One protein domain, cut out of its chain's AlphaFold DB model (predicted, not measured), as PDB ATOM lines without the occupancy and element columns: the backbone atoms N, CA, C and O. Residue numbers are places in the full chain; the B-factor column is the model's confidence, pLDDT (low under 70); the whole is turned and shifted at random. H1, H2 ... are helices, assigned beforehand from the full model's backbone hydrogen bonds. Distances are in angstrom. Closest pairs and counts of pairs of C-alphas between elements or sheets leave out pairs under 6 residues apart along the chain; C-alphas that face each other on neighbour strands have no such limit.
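What this domain is: This is residues 17 to 72 of the 74 residues of an uncharacterized protein of Flavobacteriaceae bacterium (UniProt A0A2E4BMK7). Two helices stand as an open L, the first residues of H1 near the first half of H2, and a long link folds back beside H1 and makes a narrow loop before it enters H2. Residues 67 to 72 stick out at the far end of H2. The printed part has 56 residues with two named helices, H1 then H2, and no named strand: all helix, loose, with a radius of gyration of the C-alphas of 13.7 A, and flat, 37 by 33 by 14 A.

Where its parts are: Find C-alpha 17 at (-6.902, 16.737, 46.309); from there H1, residues 17 to 33, runs 24.4 A to C-alpha 33. H2, residues 59 to 70, runs 16.7 A to C-alpha 70 at (-8.580, 12.654, 60.641).

How they stand to each other: Look at Lys 17 and Ile 62, the closest C-alphas of H1 and H2, 6.7 A apart: the helices are close but not clearly touching. Their lines are about perpendicular, at 89 degrees. In H1 and H2 every O i to N i+4 pair is within hydrogen-bond range. In the link, residues 45 to 46 pair with residues 55 to 56, antiparallel.

The domain as a whole: The C-alphas farthest apart, of Ala 50 and Leu 72, are 40.6 A apart. The printed part has no cut, and the link from H1 to H2 is long, 25 residues. Residues 49 to 50 and 71 to 72 have pLDDT under 70.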
ATOM      1  N   LYS A  17      -7.293  17.581  45.168       92.56
ATOM      2  CA  LYS A  17      -6.902  16.737  46.309       92.56
ATOM      3  C   LYS A  17      -6.017  15.578  45.867       92.56
ATOM      4  O   LYS A  17      -5.051  15.246  46.551       92.56
ATOM      5  N   HIS A  18      -6.333  14.967  44.726       92.81
ATOM      6  CA  HIS A  18      -5.529  13.897  44.147       92.81
ATOM      7  C   HIS A  18      -4.155  14.424  43.708       92.81
ATOM      8  O   HIS A  18      -3.135  13.819  44.041       92.81
ATOM      9  N   ALA A  19      -4.116  15.576  43.033       93.81
ATOM     10  CA  ALA A  19      -2.874  16.231  42.637       93.81
ATOM     11  C   ALA A  19      -2.012  16.593  43.859       93.81
ATOM     12  O   ALA A  19      -0.830  16.252  43.903       93.81
ATOM     13  N   PHE A  20      -2.611  17.191  44.892       94.00
ATOM     14  CA  PHE A  20      -1.912  17.521  46.131       94.00
ATOM     15  C   PHE A  20      -1.356  16.272  46.837       94.00
ATOM     16  O   PHE A  20      -0.183  16.245  47.195       94.00
ATOM     17  N   SER A  21      -2.142  15.194  46.943       93.12
ATOM     18  CA  SER A  21      -1.699  13.917  47.528       93.12
ATOM     19  C   SER A  21      -0.494  13.310  46.790       93.12
ATOM     20  O   SER A  21       0.467  12.858  47.417       93.12
ATOM     21  N   LYS A  22      -0.483  13.356  45.449       94.81
ATOM     22  CA  LYS A  22       0.683  12.931  44.653       94.81
ATOM     23  C   LYS A  22       1.906  13.805  44.919       94.81
ATOM     24  O   LYS A  22       3.007  13.273  45.056       94.81
ATOM     25  N   ALA A  23       1.728  15.120  45.011       94.50
ATOM     26  CA  ALA A  23       2.817  16.040  45.320       94.50
ATOM     27  C   ALA A  23       3.408  15.770  46.720       94.50
ATOM     28  O   ALA A  23       4.630  15.695  46.858       94.50
ATOM     29  N   GLU A  24       2.566  15.528  47.735       94.75
ATOM     30  CA  GLU A  24       3.009  15.132  49.083       94.75
ATOM     31  C   GLU A  24       3.802  13.820  49.050       94.75
ATOM     32  O   GLU A  24       4.848  13.700  49.692       94.75
ATOM     33  N   LEU A  25       3.338  12.835  48.274       95.19
ATOM     34  CA  LEU A  25       4.031  11.557  48.121       95.19
ATOM     35  C   LEU A  25       5.413  11.731  47.476       95.19
ATOM     36  O   LEU A  25       6.381  11.128  47.936       95.19
ATOM     37  N   ILE A  26       5.525  12.573  46.444       94.69
ATOM     38  CA  ILE A  26       6.809  12.894  45.807       94.69
ATOM     39  C   ILE A  26       7.747  13.547  46.824       94.69
ATOM     40  O   ILE A  26       8.876  13.085  46.979       94.69
ATOM     41  N   ALA A  27       7.281  14.560  47.558       94.69
ATOM     42  CA  ALA A  27       8.080  15.227  48.583       94.69
ATOM     43  C   ALA A  27       8.557  14.239  49.661       94.69
ATOM     44  O   ALA A  27       9.740  14.209  50.003       94.69
ATOM     45  N   LYS A  28       7.672  13.356  50.142       95.31
ATOM     46  CA  LYS A  28       8.013  12.301  51.107       95.31
ATOM     47  C   LYS A  28       9.083  11.350  50.567       95.31
ATOM     48  O   LYS A  28      10.030  11.035  51.286       95.31
ATOM     49  N   ASN A  29       8.958  10.921  49.315       95.88
ATOM     50  CA  ASN A  29       9.933  10.036  48.681       95.88
ATOM     51  C   ASN A  29      11.294  10.725  48.509       95.88
ATOM     52  O   ASN A  29      12.323  10.115  48.785       95.88
ATOM     53  N   GLN A  30      11.313  12.003  48.125       95.38
ATOM     54  CA  GLN A  30      12.553  12.774  48.017       95.38
ATOM     55  C   GLN A  30      13.230  12.970  49.376       95.38
ATOM     56  O   GLN A  30      14.437  12.788  49.488       95.38
ATOM     57  N   ASN A  31      12.459  13.240  50.433       95.38
ATOM     58  CA  ASN A  31      12.987  13.305  51.798       95.38
ATOM     59  C   ASN A  31      13.594  11.966  52.251       95.38
ATOM     60  O   ASN A  31      14.617  11.955  52.931       95.38
ATOM     61  N   ALA A  32      13.002  10.834  51.853       95.38
ATOM     62  CA  ALA A  32      13.549   9.511  52.154       95.38
ATOM     63  C   ALA A  32      14.861   9.224  51.398       95.38
ATOM     64  O   ALA A  32      15.769   8.610  51.954       95.38
ATOM     65  N   LEU A  33      14.975   9.676  50.145       96.69
ATOM     66  CA  LEU A  33      16.173   9.504  49.312       96.69
ATOM     67  C   LEU A  33      17.302  10.478  49.674       96.69
ATOM     68  O   LEU A  33      18.483  10.166  49.507       96.69
ATOM     69  N   HIS A  34      16.949  11.662  50.164       94.00
ATOM     70  CA  HIS A  34      17.873  12.749  50.449       94.00
ATOM     71  C   HIS A  34      17.675  13.254  51.887       94.00
ATOM     72  O   HIS A  34      17.102  14.323  52.088       94.00
ATOM     73  N   PRO A  35      18.197  12.540  52.907       89.38
ATOM     74  CA  PRO A  35      17.896  12.812  54.319       89.38
ATOM     75  C   PRO A  35      18.391  14.176  54.830       89.38
ATOM     76  O   PRO A  35      17.937  14.651  55.864       89.38
ATOM     77  N   ASN A  36      19.316  14.816  54.108       92.12
ATOM     78  CA  ASN A  36      19.819  16.158  54.423       92.12
ATOM     79  C   ASN A  36      19.082  17.274  53.657       92.12
ATOM     80  O   ASN A  36      19.476  18.439  53.740       92.12
ATOM     81  N   GLN A  37      18.060  16.932  52.869       91.19
ATOM     82  CA  GLN A  37      17.205  17.872  52.150       91.19
ATOM     83  C   GLN A  37      15.830  17.943  52.819       91.19
ATOM     84  O   GLN A  37      15.442  17.063  53.581       91.19
ATOM     85  N   GLN A  38      15.097  19.017  52.528       92.31
ATOM     86  CA  GLN A  38      13.710  19.167  52.943       92.31
ATOM     87  C   GLN A  38      12.883  19.553  51.723       92.31
ATOM     88  O   GLN A  38      12.962  20.682  51.240       92.31
ATOM     89  N   TRP A  39      12.101  18.596  51.248       93.50
ATOM     90  CA  TRP A  39      11.112  18.745  50.197       93.50
ATOM     91  C   TRP A  39       9.747  18.957  50.831       93.50
ATOM     92  O   TRP A  39       9.336  18.186  51.703       93.50
ATOM     93  N   ASP A  40       9.059  19.999  50.384       92.81
ATOM     94  CA  ASP A  40       7.696  20.325  50.783       92.81
ATOM     95  C   ASP A  40       6.945  20.931  49.591       92.81
ATOM     96  O   ASP A  40       7.546  21.543  48.702       92.81
ATOM     97  N   VAL A  41       5.628  20.751  49.570       92.00
ATOM     98  CA  VAL A  41       4.752  21.293  48.529       92.00
ATOM     99  C   VAL A  41       4.331  22.695  48.943       92.00
ATOM    100  O   VAL A  41       3.445  22.870  49.778       92.00
ATOM    101  N   HIS A  42       4.976  23.700  48.349       89.75
ATOM    102  CA  HIS A  42       4.709  25.100  48.682       89.75
ATOM    103  C   HIS A  42       3.600  25.732  47.832       89.75
ATOM    104  O   HIS A  42       2.838  26.548  48.336       89.75
ATOM    105  N   LYS A  43       3.504  25.359  46.550       92.50
ATOM    106  CA  LYS A  43       2.477  25.841  45.619       92.50
ATOM    107  C   LYS A  43       2.018  24.721  44.704       92.50
ATOM    108  O   LYS A  43       2.820  23.873  44.316       92.50
ATOM    109  N   LEU A  44       0.745  24.760  44.330       92.38
ATOM    110  CA  LEU A  44       0.162  23.879  43.330       92.38
ATOM    111  C   LEU A  44      -0.649  24.730  42.360       92.38
ATOM    112  O   LEU A  44      -1.445  25.563  42.784       92.38
ATOM    113  N   HIS A  45      -0.446  24.512  41.066       92.38
ATOM    114  CA  HIS A  45      -1.206  25.189  40.028       92.38
ATOM    115  C   HIS A  45      -1.912  24.157  39.157       92.38
ATOM    116  O   HIS A  45      -1.336  23.117  38.835       92.38
ATOM    117  N   ILE A  46      -3.134  24.467  38.740       89.88
ATOM    118  CA  ILE A  46      -3.845  23.725  37.706       89.88
ATOM    119  C   ILE A  46      -3.745  24.491  36.391       89.88
ATOM    120  O   ILE A  46      -3.989  25.695  36.322       89.88
ATOM    121  N   THR A  47      -3.347  23.780  35.339       84.06
ATOM    122  CA  THR A  47      -3.324  24.304  33.972       84.06
ATOM    123  C   THR A  47      -4.059  23.308  33.083       84.06
ATOM    124  O   THR A  47      -3.525  22.231  32.810       84.06
ATOM    125  N   PRO A  48      -5.295  23.609  32.653       75.81
ATOM    126  CA  PRO A  48      -6.001  22.771  31.696       75.81
ATOM    127  C   PRO A  48      -5.198  22.636  30.398       75.81
ATOM    128  O   PRO A  48      -4.530  23.583  29.974       75.81
ATOM    129  N   PHE A  49      -5.273  21.468  29.758       66.44
ATOM    130  CA  PHE A  49      -4.547  21.203  28.515       66.44
ATOM    131  C   PHE A  49      -4.826  22.298  27.468       66.44
ATOM    132  O   PHE A  49      -5.982  22.616  27.191       66.44
ATOM    133  N   ALA A  50      -3.755  22.876  26.911       64.81
ATOM    134  CA  ALA A  50      -3.774  23.985  25.948       64.81
ATOM    135  C   ALA A  50      -4.374  25.325  26.444       64.81
ATOM    136  O   ALA A  50      -4.734  26.176  25.630       64.81
ATOM    137  N   SER A  51      -4.446  25.553  27.759       71.00
ATOM    138  CA  SER A  51      -4.891  26.823  28.345       71.00
ATOM    139  C   SER A  51      -3.718  27.664  28.860       71.00
ATOM    140  O   SER A  51      -2.816  27.146  29.511       71.00
ATOM    141  N   LEU A  52      -3.764  28.981  28.633       72.25
ATOM    142  CA  LEU A  52      -2.900  29.958  29.321       72.25
ATOM    143  C   LEU A  52      -3.434  30.328  30.718       72.25
ATOM    144  O   LEU A  52      -2.806  31.098  31.441       72.25
ATOM    145  N   ASN A  53      -4.611  29.816  31.089       79.88
ATOM    146  CA  ASN A  53      -5.238  30.086  32.374       79.88
ATOM    147  C   ASN A  53      -4.669  29.139  33.435       79.88
ATOM    148  O   ASN A  53      -5.163  28.025  33.618       79.88
ATOM    149  N   VAL A  54      -3.602  29.592  34.087       84.62
ATOM    150  CA  VAL A  54      -2.997  28.941  35.248       84.62
ATOM    151  C   VAL A  54      -3.711  29.443  36.497       84.62
ATOM    152  O   VAL A  54      -3.756  30.647  36.742       84.62
ATOM    153  N   GLN A  55      -4.262  28.530  37.291       89.69
ATOM    154  CA  GLN A  55      -4.920  28.866  38.554       89.69
ATOM    155  C   GLN A  55      -4.155  28.254  39.722       89.69
ATOM    156  O   GLN A  55      -3.793  27.079  39.682       89.69
ATOM    157  N   GLU A  56      -3.895  29.051  40.757       92.06
ATOM    158  CA  GLU A  56      -3.297  28.564  42.001       92.06
ATOM    159  C   GLU A  56      -4.362  27.837  42.832       92.06
ATOM    160  O   GLU A  56      -5.448  28.361  43.085       92.06
ATOM    161  N   VAL A  57      -4.052  26.607  43.230       91.56
ATOM    162  CA  VAL A  57      -4.909  25.770  44.071       91.56
ATOM    163  C   VAL A  57      -4.688  26.155  45.532       91.56
ATOM    164  O   VAL A  57      -3.550  26.257  45.990       91.56
ATOM    165  N   ASN A  58      -5.771  26.318  46.296       92.31
ATOM    166  CA  ASN A  58      -5.687  26.602  47.729       92.31
ATOM    167  C   ASN A  58      -5.302  25.336  48.519       92.31
ATOM    168  O   ASN A  58      -6.160  24.584  48.985       92.31
ATOM    169  N   ILE A  59      -3.997  25.100  48.660       91.69
ATOM    170  CA  ILE A  59      -3.457  23.933  49.372       91.69
ATOM    171  C   ILE A  59      -3.756  23.956  50.875       91.69
ATOM    172  O   ILE A  59      -3.897  22.896  51.481       91.69
ATOM    173  N   ASP A  60      -3.884  25.139  51.480       90.38
ATOM    174  CA  ASP A  60      -4.138  25.267  52.916       90.38
ATOM    175  C   ASP A  60      -5.550  24.796  53.256       90.38
ATOM    176  O   ASP A  60      -5.727  24.021  54.193       90.38
ATOM    177  N   ALA A  61      -6.537  25.152  52.428       89.81
ATOM    178  CA  ALA A  61      -7.892  24.625  52.550       89.81
ATOM    179  C   ALA A  61      -7.911  23.087  52.471       89.81
ATOM    180  O   ALA A  61      -8.551  22.432  53.293       89.81
ATOM    181  N   ILE A  62      -7.153  22.498  51.539       88.94
ATOM    182  CA  ILE A  62      -7.045  21.037  51.390       88.94
ATOM    183  C   ILE A  62      -6.423  20.397  52.642       88.94
ATOM    184  O   ILE A  62      -6.928  19.379  53.124       88.94
ATOM    185  N   LYS A  63      -5.357  20.989  53.194       87.81
ATOM    186  CA  LYS A  63      -4.712  20.522  54.434       87.81
ATOM    187  C   LYS A  63      -5.667  20.599  55.626       87.81
ATOM    188  O   LYS A  63      -5.790  19.626  56.364       87.81
ATOM    189  N   THR A  64      -6.375  21.717  55.796       87.31
ATOM    190  CA  THR A  64      -7.354  21.892  56.878       87.31
ATOM    191  C   THR A  64      -8.483  20.871  56.782       87.31
ATOM    192  O   THR A  64      -8.828  20.251  57.784       87.31
ATOM    193  N   GLU A  65      -9.025  20.628  55.588       87.12
ATOM    194  CA  GLU A  65     -10.053  19.600  55.391       87.12
ATOM    195  C   GLU A  65      -9.562  18.186  55.723       87.12
ATOM    196  O   GLU A  65     -10.335  17.379  56.238       87.12
ATOM    197  N   LYS A  66      -8.300  17.867  55.414       84.81
ATOM    198  CA  LYS A  66      -7.687  16.574  55.742       84.81
ATOM    199  C   LYS A  66      -7.587  16.387  57.258       84.81
ATOM    200  O   LYS A  66      -8.062  15.375  57.759       84.81
ATOM    201  N   LEU A  67      -7.081  17.393  57.975       84.69
ATOM    202  CA  LEU A  67      -6.975  17.383  59.440       84.69
ATOM    203  C   LEU A  67      -8.344  17.211  60.113       84.69
ATOM    204  O   LEU A  67      -8.517  16.331  60.948       84.69
ATOM    205  N   LEU A  68      -9.353  17.972  59.675       83.31
ATOM    206  CA  LEU A  68     -10.717  17.873  60.211       83.31
ATOM    207  C   LEU A  68     -11.350  16.486  60.016       83.31
ATOM    208  O   LEU A  68     -12.222  16.103  60.789       83.31
ATOM    209  N   LYS A  69     -10.954  15.745  58.977       78.44
ATOM    210  CA  LYS A  69     -11.438  14.379  58.728       78.44
ATOM    211  C   LYS A  69     -10.678  13.319  59.519       78.44
ATOM    212  O   LYS A  69     -11.263  12.284  59.810       78.44
ATOM    213  N   GLU A  70      -9.406  13.554  59.825       73.62
ATOM    214  CA  GLU A  70      -8.580  12.654  60.641       73.62
ATOM    215  C   GLU A  70      -8.925  12.765  62.140       73.62
ATOM    216  O   GLU A  70      -8.855  11.764  62.848       73.62
ATOM    217  N   ASP A  71      -9.376  13.940  62.601       60.00
ATOM    218  CA  ASP A  71      -9.749  14.213  64.001       60.00
ATOM    219  C   ASP A  71     -11.169  13.761  64.399       60.00
ATOM    220  O   ASP A  71     -11.551  13.875  65.566       60.00
ATOM    221  N   LEU A  72     -11.982  13.252  63.466       50.94
ATOM    222  CA  LEU A  72     -13.315  12.735  63.789       50.94
ATOM    223  C   LEU A  72     -13.212  11.265  64.234       50.94
ATOM    224  O   LEU A  72     -12.910  10.405  63.402       50.94
TER     225      LEU A  72